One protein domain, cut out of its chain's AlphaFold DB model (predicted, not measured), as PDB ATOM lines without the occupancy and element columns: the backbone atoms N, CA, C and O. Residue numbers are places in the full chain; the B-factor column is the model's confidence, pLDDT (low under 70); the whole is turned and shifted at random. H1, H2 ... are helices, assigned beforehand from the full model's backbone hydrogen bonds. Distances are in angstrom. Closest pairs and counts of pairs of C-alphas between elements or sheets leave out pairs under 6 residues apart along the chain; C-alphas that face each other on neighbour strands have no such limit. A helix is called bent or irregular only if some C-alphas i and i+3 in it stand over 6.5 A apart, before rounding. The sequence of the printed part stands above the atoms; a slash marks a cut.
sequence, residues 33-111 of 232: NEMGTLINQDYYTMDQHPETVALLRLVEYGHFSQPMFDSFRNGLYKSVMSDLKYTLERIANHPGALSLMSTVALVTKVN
ATOM      1  N   ASN A  33      16.183  29.740 -27.792       92.00
ATOM      2  CA  ASN A  33      16.063  29.070 -26.500       92.00
ATOM      3  C   ASN A  33      15.703  30.063 -25.374       92.00
ATOM      4  O   ASN A  33      15.624  31.272 -25.591       92.00
ATOM      5  N   GLU A  34      15.554  29.557 -24.148       90.81
ATOM      6  CA  GLU A  34      15.223  30.350 -22.949       90.81
ATOM      7  C   GLU A  34      16.220  31.488 -22.660       90.81
ATOM      8  O   GLU A  34      15.856  32.508 -22.083       90.81
ATOM      9  N   MET A  35      17.472  31.346 -23.103       90.12
ATOM     10  CA  MET A  35      18.520  32.365 -22.965       90.12
ATOM     11  C   MET A  35      18.517  33.383 -24.118       90.12
ATOM     12  O   MET A  35      19.439  34.187 -24.237       90.12
ATOM     13  N   GLY A  36      17.533  33.328 -25.018       90.44
ATOM     14  CA  GLY A  36      17.443  34.198 -26.191       90.44
ATOM     15  C   GLY A  36      18.449  33.868 -27.300       90.44
ATOM     16  O   GLY A  36      18.579  34.636 -28.257       90.44
ATOM     17  N   THR A  37      19.163  32.743 -27.212       90.56
ATOM     18  CA  THR A  37      20.129  32.316 -28.236       90.56
ATOM     19  C   THR A  37      19.395  31.667 -29.401       90.56
ATOM     20  O   THR A  37      18.541  30.813 -29.177       90.56
ATOM     21  N   LEU A  38      19.750  32.050 -30.629       94.06
ATOM     22  CA  LEU A  38      19.215  31.456 -31.855       94.06
ATOM     23  C   LEU A  38      19.518  29.956 -31.912       94.06
ATOM     24  O   LEU A  38      20.666  29.553 -31.731       94.06
ATOM     25  N   ILE A  39      18.497  29.146 -32.175       95.12
ATOM     26  CA  ILE A  39      18.597  27.688 -32.307       95.12
ATOM     27  C   ILE A  39      17.798  27.207 -33.511       95.12
ATOM     28  O   ILE A  39      16.947  27.940 -33.998       95.12
ATOM     29  N   ASN A  40      18.046  25.980 -33.968       95.31
ATOM     30  CA  ASN A  40      17.209  25.311 -34.968       95.31
ATOM     31  C   ASN A  40      17.065  26.051 -36.302       95.31
ATOM     32  O   ASN A  40      16.119  25.777 -37.017       95.31
ATOM     33  N   GLN A  41      17.963  26.962 -36.666       95.56
ATOM     34  CA  GLN A  41      17.833  27.790 -37.866       95.56
ATOM     35  C   GLN A  41      17.956  26.974 -39.156       95.56
ATOM     36  O   GLN A  41      18.613  25.929 -39.186       95.56
ATOM     37  N   ASP A  42      17.334  27.491 -40.212       95.06
ATOM     38  CA  ASP A  42      17.360  26.931 -41.557       95.06
ATOM     39  C   ASP A  42      18.544  27.485 -42.349       95.06
ATOM     40  O   ASP A  42      18.522  28.642 -42.764       95.06
ATOM     41  N   TYR A  43      19.558  26.654 -42.588       95.69
ATOM     42  CA  TYR A  43      20.779  27.012 -43.312       95.69
ATOM     43  C   TYR A  43      20.506  27.726 -44.645       95.69
ATOM     44  O   TYR A  43      21.213  28.672 -44.984       95.69
ATOM     45  N   TYR A  44      19.491  27.295 -45.396       93.44
ATOM     46  CA  TYR A  44      19.268  27.742 -46.775       93.44
ATOM     47  C   TYR A  44      18.513  29.071 -46.890       93.44
ATOM     48  O   TYR A  44      18.376  29.590 -47.998       93.44
ATOM     49  N   THR A  45      18.030  29.620 -45.774       91.69
ATOM     50  CA  THR A  45      17.327  30.912 -45.733       91.69
ATOM     51  C   THR A  45      17.973  31.906 -44.766       91.69
ATOM     52  O   THR A  45      17.497  33.032 -44.623       91.69
ATOM     53  N   MET A  46      19.082  31.543 -44.104       89.38
ATOM     54  CA  MET A  46      19.717  32.402 -43.090       89.38
ATOM     55  C   MET A  46      20.219  33.739 -43.636       89.38
ATOM     56  O   MET A  46      20.380  34.686 -42.867       89.38
ATOM     57  N   ASP A  47      20.511  33.821 -44.928       85.50
ATOM     58  CA  ASP A  47      20.924  35.047 -45.607       85.50
ATOM     59  C   ASP A  47      19.764  36.039 -45.797       85.50
ATOM     60  O   ASP A  47      19.994  37.234 -45.986       85.50
ATOM     61  N   GLN A  48      18.523  35.568 -45.664       85.50
ATOM     62  CA  GLN A  48      17.306  36.362 -45.824       85.50
ATOM     63  C   GLN A  48      16.929  37.129 -44.549       85.50
ATOM     64  O   GLN A  48      16.175  38.102 -44.624       85.50
ATOM     65  N   HIS A  49      17.472  36.755 -43.382       81.62
ATOM     66  CA  HIS A  49      17.185  37.429 -42.113       81.62
ATOM     67  C   HIS A  49      18.446  38.063 -41.499       81.62
ATOM     68  O   HIS A  49      19.383  37.354 -41.122       81.62
ATOM     69  N   PRO A  50      18.477  39.393 -41.278       84.62
ATOM     70  CA  PRO A  50      19.635  40.071 -40.686       84.62
ATOM     71  C   PRO A  50      20.086  39.486 -39.337       84.62
ATOM     72  O   PRO A  50      21.280  39.472 -39.031       84.62
ATOM     73  N   GLU A  51      19.138  38.977 -38.543       82.31
ATOM     74  CA  GLU A  51      19.402  38.355 -37.241       82.31
ATOM     75  C   GLU A  51      20.184  37.037 -37.355       82.31
ATOM     76  O   GLU A  51      21.040  36.758 -36.514       82.31
ATOM     77  N   THR A  52      19.935  36.239 -38.398       90.94
ATOM     78  CA  THR A  52      20.591  34.939 -38.604       90.94
ATOM     79  C   THR A  52      21.908  35.068 -39.358       90.94
ATOM     80  O   THR A  52      22.800  34.252 -39.148       90.94
ATOM     81  N   VAL A  53      22.102  36.129 -40.149       90.75
ATOM     82  CA  VAL A  53      23.370  36.394 -40.856       90.75
ATOM     83  C   VAL A  53      24.558  36.490 -39.890       90.75
ATOM     84  O   VAL A  53      25.648  35.988 -40.173       90.75
ATOM     85  N   ALA A  54      24.375  37.129 -38.729       90.94
ATOM     86  CA  ALA A  54      25.431  37.215 -37.720       90.94
ATOM     87  C   ALA A  54      25.786  35.837 -37.140       90.94
ATOM     88  O   ALA A  54      26.966  35.540 -36.945       90.94
ATOM     89  N   LEU A  55      24.776  34.990 -36.917       93.31
ATOM     90  CA  LEU A  55      24.966  33.613 -36.477       93.31
ATOM     91  C   LEU A  55      25.674  32.771 -37.545       93.31
ATOM     92  O   LEU A  55      26.608  32.054 -37.201       93.31
ATOM     93  N   LEU A  56      25.266  32.869 -38.815       93.56
ATOM     94  CA  LEU A  56      25.891  32.117 -39.904       93.56
ATOM     95  C   LEU A  56      27.392  32.412 -39.967       93.56
ATOM     96  O   LEU A  56      28.200  31.491 -39.929       93.56
ATOM     97  N   ARG A  57      27.782  33.695 -39.918       92.38
ATOM     98  CA  ARG A  57      29.200  34.084 -39.848       92.38
ATOM     99  C   ARG A  57      29.903  33.525 -38.612       92.38
ATOM    100  O   ARG A  57      31.020  33.033 -38.720       92.38
ATOM    101  N   LEU A  58      29.280  33.606 -37.435       92.62
ATOM    102  CA  LEU A  58      29.867  33.056 -36.210       92.62
ATOM    103  C   LEU A  58      30.133  31.553 -36.347       92.62
ATOM    104  O   LEU A  58      31.192  31.079 -35.941       92.62
ATOM    105  N   VAL A  59      29.193  30.812 -36.932       95.12
ATOM    106  CA  VAL A  59      29.367  29.388 -37.205       95.12
ATOM    107  C   VAL A  59      30.484  29.183 -38.222       95.12
ATOM    108  O   VAL A  59      31.458  28.524 -37.885       95.12
ATOM    109  N   GLU A  60      30.410  29.772 -39.413       92.06
ATOM    110  CA  GLU A  60      31.354  29.503 -40.510       92.06
ATOM    111  C   GLU A  60      32.795  29.946 -40.212       92.06
ATOM    112  O   GLU A  60      33.748  29.310 -40.660       92.06
ATOM    113  N   TYR A  61      32.988  30.998 -39.413       91.50
ATOM    114  CA  TYR A  61      34.324  31.467 -39.034       91.50
ATOM    115  C   TYR A  61      34.806  30.935 -37.682       91.50
ATOM    116  O   TYR A  61      36.013  30.825 -37.469       91.50
ATOM    117  N   GLY A  62      33.894  30.593 -36.770       91.00
ATOM    118  CA  GLY A  62      34.230  30.162 -35.412       91.00
ATOM    119  C   GLY A  62      34.282  28.648 -35.244       91.00
ATOM    120  O   GLY A  62      35.275  28.128 -34.746       91.00
ATOM    121  N   HIS A  63      33.237  27.945 -35.682       93.81
ATOM    122  CA  HIS A  63      33.021  26.525 -35.373       93.81
ATOM    123  C   HIS A  63      33.116  25.615 -36.603       93.81
ATOM    124  O   HIS A  63      33.567  24.480 -36.505       93.81
ATOM    125  N   PHE A  64      32.755  26.115 -37.782       95.88
ATOM    126  CA  PHE A  64      32.847  25.410 -39.056       95.88
ATOM    127  C   PHE A  64      33.995  25.937 -39.931       95.88
ATOM    128  O   PHE A  64      33.839  26.199 -41.119       95.88
ATOM    129  N   SER A  65      35.164  26.111 -39.311       94.62
ATOM    130  CA  SER A  65      36.300  26.862 -39.853       94.62
ATOM    131  C   SER A  65      37.572  26.016 -40.007       94.62
ATOM    132  O   SER A  65      37.627  24.846 -39.617       94.62
ATOM    133  N   GLN A  66      38.630  26.605 -40.583       95.25
ATOM    134  CA  GLN A  66      39.901  25.907 -40.841       95.25
ATOM    135  C   GLN A  66      40.512  25.212 -39.610       95.25
ATOM    136  O   GLN A  66      40.851  24.037 -39.739       95.25
ATOM    137  N   PRO A  67      40.580  25.830 -38.412       96.44
ATOM    138  CA  PRO A  67      41.084  25.153 -37.213       96.44
ATOM    139  C   PRO A  67      40.359  23.843 -36.868       96.44
ATOM    140  O   PRO A  67      40.981  22.881 -36.407       96.44
ATOM    141  N   MET A  68      39.046  23.779 -37.106       97.56
ATOM    142  CA  MET A  68      38.257  22.568 -36.879       97.56
ATOM    143  C   MET A  68      38.585  21.495 -37.929       97.56
ATOM    144  O   MET A  68      38.796  20.334 -37.573       97.56
ATOM    145  N   PHE A  69      38.763  21.872 -39.200       96.94
ATOM    146  CA  PHE A  69      39.234  20.942 -40.236       96.94
ATOM    147  C   PHE A  69      40.672  20.459 -40.003       96.94
ATOM    148  O   PHE A  69      40.973  19.293 -40.256       96.94
ATOM    149  N   ASP A  70      41.556  21.307 -39.481       97.31
ATOM    150  CA  ASP A  70      42.906  20.905 -39.082       97.31
ATOM    151  C   ASP A  70      42.857  19.929 -37.908       97.31
ATOM    152  O   ASP A  70      43.539  18.904 -37.917       97.31
ATOM    153  N   SER A  71      41.989  20.178 -36.929       97.56
ATOM    154  CA  SER A  71      41.739  19.242 -35.832       97.56
ATOM    155  C   SER A  71      41.235  17.891 -36.350       97.56
ATOM    156  O   SER A  71      41.720  16.848 -35.910       97.56
ATOM    157  N   PHE A  72      40.327  17.889 -37.332       97.62
ATOM    158  CA  PHE A  72      39.855  16.671 -37.991       97.62
ATOM    159  C   PHE A  72      40.997  15.908 -38.677       97.62
ATOM    160  O   PHE A  72      41.159  14.713 -38.433       97.62
ATOM    161  N   ARG A  73      41.837  16.592 -39.466       97.38
ATOM    162  CA  ARG A  73      43.008  15.989 -40.135       97.38
ATOM    163  C   ARG A  73      44.010  15.392 -39.143       97.38
ATOM    164  O   ARG A  73      44.627  14.376 -39.442       97.38
ATOM    165  N   ASN A  74      44.138  15.993 -37.962       97.38
ATOM    166  CA  ASN A  74      45.002  15.522 -36.878       97.38
ATOM    167  C   ASN A  74      44.345  14.453 -35.979       97.38
ATOM    168  O   ASN A  74      44.913  14.076 -34.955       97.38
ATOM    169  N   GLY A  75      43.147  13.966 -36.322       97.19
ATOM    170  CA  GLY A  75      42.446  12.928 -35.561       97.19
ATOM    171  C   GLY A  75      41.857  13.399 -34.227       97.19
ATOM    172  O   GLY A  75      41.461  12.579 -33.398       97.19
ATOM    173  N   LEU A  76      41.759  14.712 -33.996       97.75
ATOM    174  CA  LEU A  76      41.222  15.311 -32.771       97.75
ATOM    175  C   LEU A  76      39.683  15.339 -32.784       97.75
ATOM    176  O   LEU A  76      39.047  16.374 -32.567       97.75
ATOM    177  N   TYR A  77      39.062  14.180 -33.017       96.69
ATOM    178  CA  TYR A  77      37.621  14.058 -33.266       96.69
ATOM    179  C   TYR A  77      36.747  14.558 -32.113       96.69
ATOM    180  O   TYR A  77      35.637  15.022 -32.349       96.69
ATOM    181  N   LYS A  78      37.228  14.519 -30.863       95.62
ATOM    182  CA  LYS A  78      36.476  15.044 -29.711       95.62
ATOM    183  C   LYS A  78      36.208  16.547 -29.826       95.62
ATOM    184  O   LYS A  78      35.091  16.969 -29.540       95.62
ATOM    185  N   SER A  79      37.206  17.326 -30.247       96.31
ATOM    186  CA  SER A  79      37.041  18.770 -30.461       96.31
ATOM    187  C   SER A  79      36.088  19.021 -31.623       96.31
ATOM    188  O   SER A  79      35.105  19.733 -31.463       96.31
ATOM    189  N   VAL A  80      36.308  18.320 -32.740       98.06
ATOM    190  CA  VAL A  80      35.468  18.414 -33.943       98.06
ATOM    191  C   VAL A  80      34.002  18.130 -33.619       98.06
ATOM    192  O   VAL A  80      33.124  18.897 -33.991       98.06
ATOM    193  N   MET A  81      33.711  17.070 -32.861       97.06
ATOM    194  CA  MET A  81      32.342  16.757 -32.443       97.06
ATOM    195  C   MET A  81      31.711  17.869 -31.597       97.06
ATOM    196  O   MET A  81      30.500  18.053 -31.672       97.06
ATOM    197  N   SER A  82      32.491  18.600 -30.796       96.94
ATOM    198  CA  SER A  82      31.984  19.739 -30.022       96.94
ATOM    199  C   SER A  82      31.547  20.880 -30.940       96.94
ATOM    200  O   SER A  82      30.441  21.397 -30.788       96.94
ATOM    201  N   ASP A  83      32.373  21.225 -31.927       98.19
ATOM    202  CA  ASP A  83      32.067  22.274 -32.906       98.19
ATOM    203  C   ASP A  83      30.885  21.906 -33.812       98.19
ATOM    204  O   ASP A  83      30.006  22.727 -34.089       98.19
ATOM    205  N   LEU A  84      30.805  20.638 -34.222       98.38
ATOM    206  CA  LEU A  84      29.687  20.127 -35.007       98.38
ATOM    207  C   LEU A  84      28.375  20.148 -34.222       98.38
ATOM    208  O   LEU A  84      27.351  20.555 -34.764       98.38
ATOM    209  N   LYS A  85      28.391  19.758 -32.941       97.81
ATOM    210  CA  LYS A  85      27.208  19.847 -32.071       97.81
ATOM    211  C   LYS A  85      26.753  21.289 -31.903       97.81
ATOM    212  O   LYS A  85      25.578  21.570 -32.111       97.81
ATOM    213  N   TYR A  86      27.684  22.197 -31.614       97.12
ATOM    214  CA  TYR A  86      27.388  23.624 -31.517       97.12
ATOM    215  C   TYR A  86      26.701  24.142 -32.787       97.12
ATOM    216  O   TYR A  86      25.706  24.871 -32.706       97.12
ATOM    217  N   THR A  87      27.225  23.737 -33.947       98.12
ATOM    218  CA  THR A  87      26.696  24.102 -35.264       98.12
ATOM    219  C   THR A  87      25.287  23.550 -35.469       98.12
ATOM    220  O   THR A  87      24.385  24.319 -35.776       98.12
ATOM    221  N   LEU A  88      25.064  22.254 -35.233       98.06
ATOM    222  CA  LEU A  88      23.783  21.577 -35.491       98.06
ATOM    223  C   LEU A  88      22.687  21.893 -34.455       98.06
ATOM    224  O   LEU A  88      21.498  21.723 -34.721       98.06
ATOM    225  N   GLU A  89      23.052  22.386 -33.272       96.12
ATOM    226  CA  GLU A  89      22.098  22.982 -32.327       96.12
ATOM    227  C   GLU A  89      21.533  24.310 -32.845       96.12
ATOM    228  O   GLU A  89      20.366  24.625 -32.609       96.12
ATOM    229  N   ARG A  90      22.363  25.080 -33.555       96.38
ATOM    230  CA  ARG A  90      22.032  26.415 -34.064       96.38
ATOM    231  C   ARG A  90      21.452  26.395 -35.460       96.38
ATOM    232  O   ARG A  90      20.568  27.192 -35.730       96.38
ATOM    233  N   ILE A  91      21.940  25.506 -36.312       97.38
ATOM    234  CA  ILE A  91      21.582  25.395 -37.719       97.38
ATOM    235  C   ILE A  91      21.340  23.915 -38.007       97.38
ATOM    236  O   ILE A  91      22.276  23.149 -38.247       97.38
ATOM    237  N   ALA A  92      20.080  23.492 -37.911       97.31
ATOM    238  CA  ALA A  92      19.743  22.072 -37.820       97.31
ATOM    239  C   ALA A  92      20.098  21.299 -39.100       97.31
ATOM    240  O   ALA A  92      20.614  20.187 -39.032       97.31
ATOM    241  N   ASN A  93      19.867  21.909 -40.261       97.56
ATOM    242  CA  ASN A  93      20.101  21.342 -41.589       97.56
ATOM    243  C   ASN A  93      21.418  21.821 -42.232       97.56
ATOM    244  O   ASN A  93      21.536  21.795 -43.455       97.56
ATOM    245  N   HIS A  94      22.418  22.247 -41.445       98.31
ATOM    246  CA  HIS A  94      23.704  22.686 -41.995       98.31
ATOM    247  C   HIS A  94      24.384  21.539 -42.777       98.31
ATOM    248  O   HIS A  94      24.875  20.581 -42.165       98.31
ATOM    249  N   PRO A  95      24.538  21.642 -44.113       98.00
ATOM    250  CA  PRO A  95      24.921  20.507 -44.953       98.00
ATOM    251  C   PRO A  95      26.344  20.017 -44.671       98.00
ATOM    252  O   PRO A  95      26.594  18.812 -44.596       98.00
ATOM    253  N   GLY A  96      27.281  20.949 -44.471       98.06
ATOM    254  CA  GLY A  96      28.668  20.624 -44.136       98.06
ATOM    255  C   GLY A  96      28.809  19.912 -42.787       98.06
ATOM    256  O   GLY A  96      29.466  18.876 -42.708       98.06
ATOM    257  N   ALA A  97      28.164  20.426 -41.737       98.44
ATOM    258  CA  ALA A  97      28.218  19.848 -40.404       98.44
ATOM    259  C   ALA A  97      27.549  18.468 -40.324       98.44
ATOM    260  O   ALA A  97      28.125  17.567 -39.719       98.44
ATOM    261  N   LEU A  98      26.396  18.266 -40.979       98.69
ATOM    262  CA  LEU A  98      25.764  16.943 -41.080       98.69
ATOM    263  C   LEU A  98      26.692  15.938 -41.776       98.69
ATOM    264  O   LEU A  98      26.967  14.868 -41.233       98.69
ATOM    265  N   SER A  99      27.254  16.316 -42.930       98.50
ATOM    266  CA  SER A  99      28.189  15.461 -43.670       98.50
ATOM    267  C   SER A  99      29.442  15.128 -42.859       98.50
ATOM    268  O   SER A  99      29.885  13.980 -42.853       98.50
ATOM    269  N   LEU A 100      30.034  16.111 -42.176       98.50
ATOM    270  CA  LEU A 100      31.250  15.885 -41.399       98.50
ATOM    271  C   LEU A 100      30.965  15.066 -40.134       98.50
ATOM    272  O   LEU A 100      31.780  14.220 -39.773       98.50
ATOM    273  N   MET A 101      29.800  15.242 -39.499       98.56
ATOM    274  CA  MET A 101      29.359  14.396 -38.384       98.56
ATOM    275  C   MET A 101      29.243  12.933 -38.823       98.56
ATOM    276  O   MET A 101      29.734  12.052 -38.117       98.56
ATOM    277  N   SER A 102      28.677  12.672 -40.007       98.62
ATOM    278  CA  SER A 102      28.660  11.341 -40.623       98.62
ATOM    279  C   SER A 102      30.063  10.771 -40.806       98.62
ATOM    280  O   SER A 102      30.329   9.653 -40.370       98.62
ATOM    281  N   THR A 103      30.992  11.534 -41.385       98.38
ATOM    282  CA  THR A 103      32.377  11.071 -41.566       98.38
ATOM    283  C   THR A 103      33.060  10.764 -40.234       98.38
ATOM    284  O   THR A 103      33.677   9.709 -40.086       98.38
ATOM    285  N   VAL A 104      32.929  11.649 -39.241       97.94
ATOM    286  CA  VAL A 104      33.490  11.434 -37.900       97.94
ATOM    287  C   VAL A 104      32.894  10.184 -37.259       97.94
ATOM    288  O   VAL A 104      33.639   9.380 -36.698       97.94
ATOM    289  N   ALA A 105      31.581   9.974 -37.370       98.12
ATOM    290  CA  ALA A 105      30.910   8.788 -36.850       98.12
ATOM    291  C   ALA A 105      31.448   7.495 -37.478       98.12
ATOM    292  O   ALA A 105      31.770   6.566 -36.741       98.12
ATOM    293  N   LEU A 106      31.626   7.454 -38.803       97.81
ATOM    294  CA  LEU A 106      32.165   6.283 -39.507       97.81
ATOM    295  C   LEU A 106      33.613   5.984 -39.096       97.81
ATOM    296  O   LEU A 106      33.950   4.842 -38.783       97.81
ATOM    297  N   VAL A 107      34.471   7.009 -39.031       97.31
ATOM    298  CA  VAL A 107      35.889   6.845 -38.661       97.31
ATOM    299  C   VAL A 107      36.047   6.419 -37.199       97.31
ATOM    300  O   VAL A 107      36.888   5.581 -36.877       97.31
ATOM    301  N   THR A 108      35.220   6.964 -36.307       96.50
ATOM    302  CA  THR A 108      35.232   6.621 -34.875       96.50
ATOM    303  C   THR A 108      34.404   5.380 -34.539       96.50
ATOM    304  O   THR A 108      34.455   4.910 -33.403       96.50
ATOM    305  N   LYS A 109      33.675   4.824 -35.517       96.44
ATOM    306  CA  LYS A 109      32.743   3.691 -35.379       96.44
ATOM    307  C   LYS A 109      31.592   3.950 -34.402       96.44
ATOM    308  O   LYS A 109      31.036   3.019 -33.821       96.44
ATOM    309  N   VAL A 110      31.211   5.215 -34.227       95.50
ATOM    310  CA  VAL A 110      30.066   5.638 -33.409       95.50
ATOM    311  C   VAL A 110      28.872   5.918 -34.328       95.50
ATOM    312  O   VAL A 110      28.365   7.034 -34.415       95.50
ATOM    313  N   ASN A 111      28.417   4.881 -35.034       94.50
ATOM    314  CA  ASN A 111      27.457   4.983 -36.144       94.50
ATOM    315  C   ASN A 111      26.070   5.547 -35.753       94.50
ATOM    316  O   ASN A 111      25.301   5.978 -36.609       94.50
TER     317      ASN A 111
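Overview. This is residues 33 to 111 of the 232 residues of the protein "Tetratricopeptide repeat protein" of Nitrospira sp (UniProt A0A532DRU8). An elongated body of four helices is built round H3: H1 and H2 follow one another roughly end to end along one side, the chain folds back through H3, and H4 turns back again beside H3 as a helical hairpin. The unnamed stretch of residues 33 to 49 loops across the end of the body where H1 begins and H3 ends. The printed part has 79 residues with four named helices, in the order H1, H2, H3, H4, and no named strand; its class is all helix. It is compact, with a radius of gyration of the C-alphas of 12.9 A, and spans 37 by 24 by 23 A.

Along the chain. Start with H3, residues 77 to 90, which shares the greatest length of 14 residues with H1 and H4: find C-alpha 77 at (37.621, 14.058, -33.266), and from there the helix runs 19.9 A to C-alpha 90 at (22.032, 26.415, -34.064). Look next at H4, residues 95 to 108, which measures 20.0 A and ends at C-alpha 108 at (35.232, 6.621, -34.875). Earlier in the file, H1 covers residues 50 to 63, begins at C-alpha 50 at (19.635, 40.071, -40.686) and measures 19.8 A. H1 is neither bent nor irregular, but only just: C-alphas 60 and 63 are 6.2 A apart. H2, residues 66 to 73, is shorter.

Arrangement. Take H3 as the hub, for it touches the three other helices. H3 and H4 form a hairpin and touch at a shallow tilt of 31 degrees, opposite ways, their closest C-alphas being those of Leu 84 and Ala 97, 5.6 A apart. Through residues 59 to 63 alone, H1 touches H3 at its residues 83 to 87; the closest C-alphas, of His 63 and Asp 83, are 5.0 A apart. H1 and H3 stand at a shallow tilt of 4 degrees, opposite ways. H2 touches H3 at residues 77 to 83 alone, at a steep tilt of 47 degrees, opposite ways, and the closest C-alphas are those of Met 68 and Val 80, 5.8 A apart. H1 and H2 meet only through their link. H1 and H4 are apart, and H2 and H4 are only just apart, their closest C-alphas being 8.2 A from each other. In the backbone of H2, H3 and H4 every O i to N i+4 pair is within hydrogen-bond range, and in H1 8 of 10 are.

Size, cuts and confidence. The two C-alphas farthest apart are those of Pro 50 and Lys 109, 39.0 A. The printed part has no cut, and the links H1 to H2, H2 to H3 and H3 to H4 are tight. The mean pLDDT of the printed part is 94.9, and no printed residue is under 70.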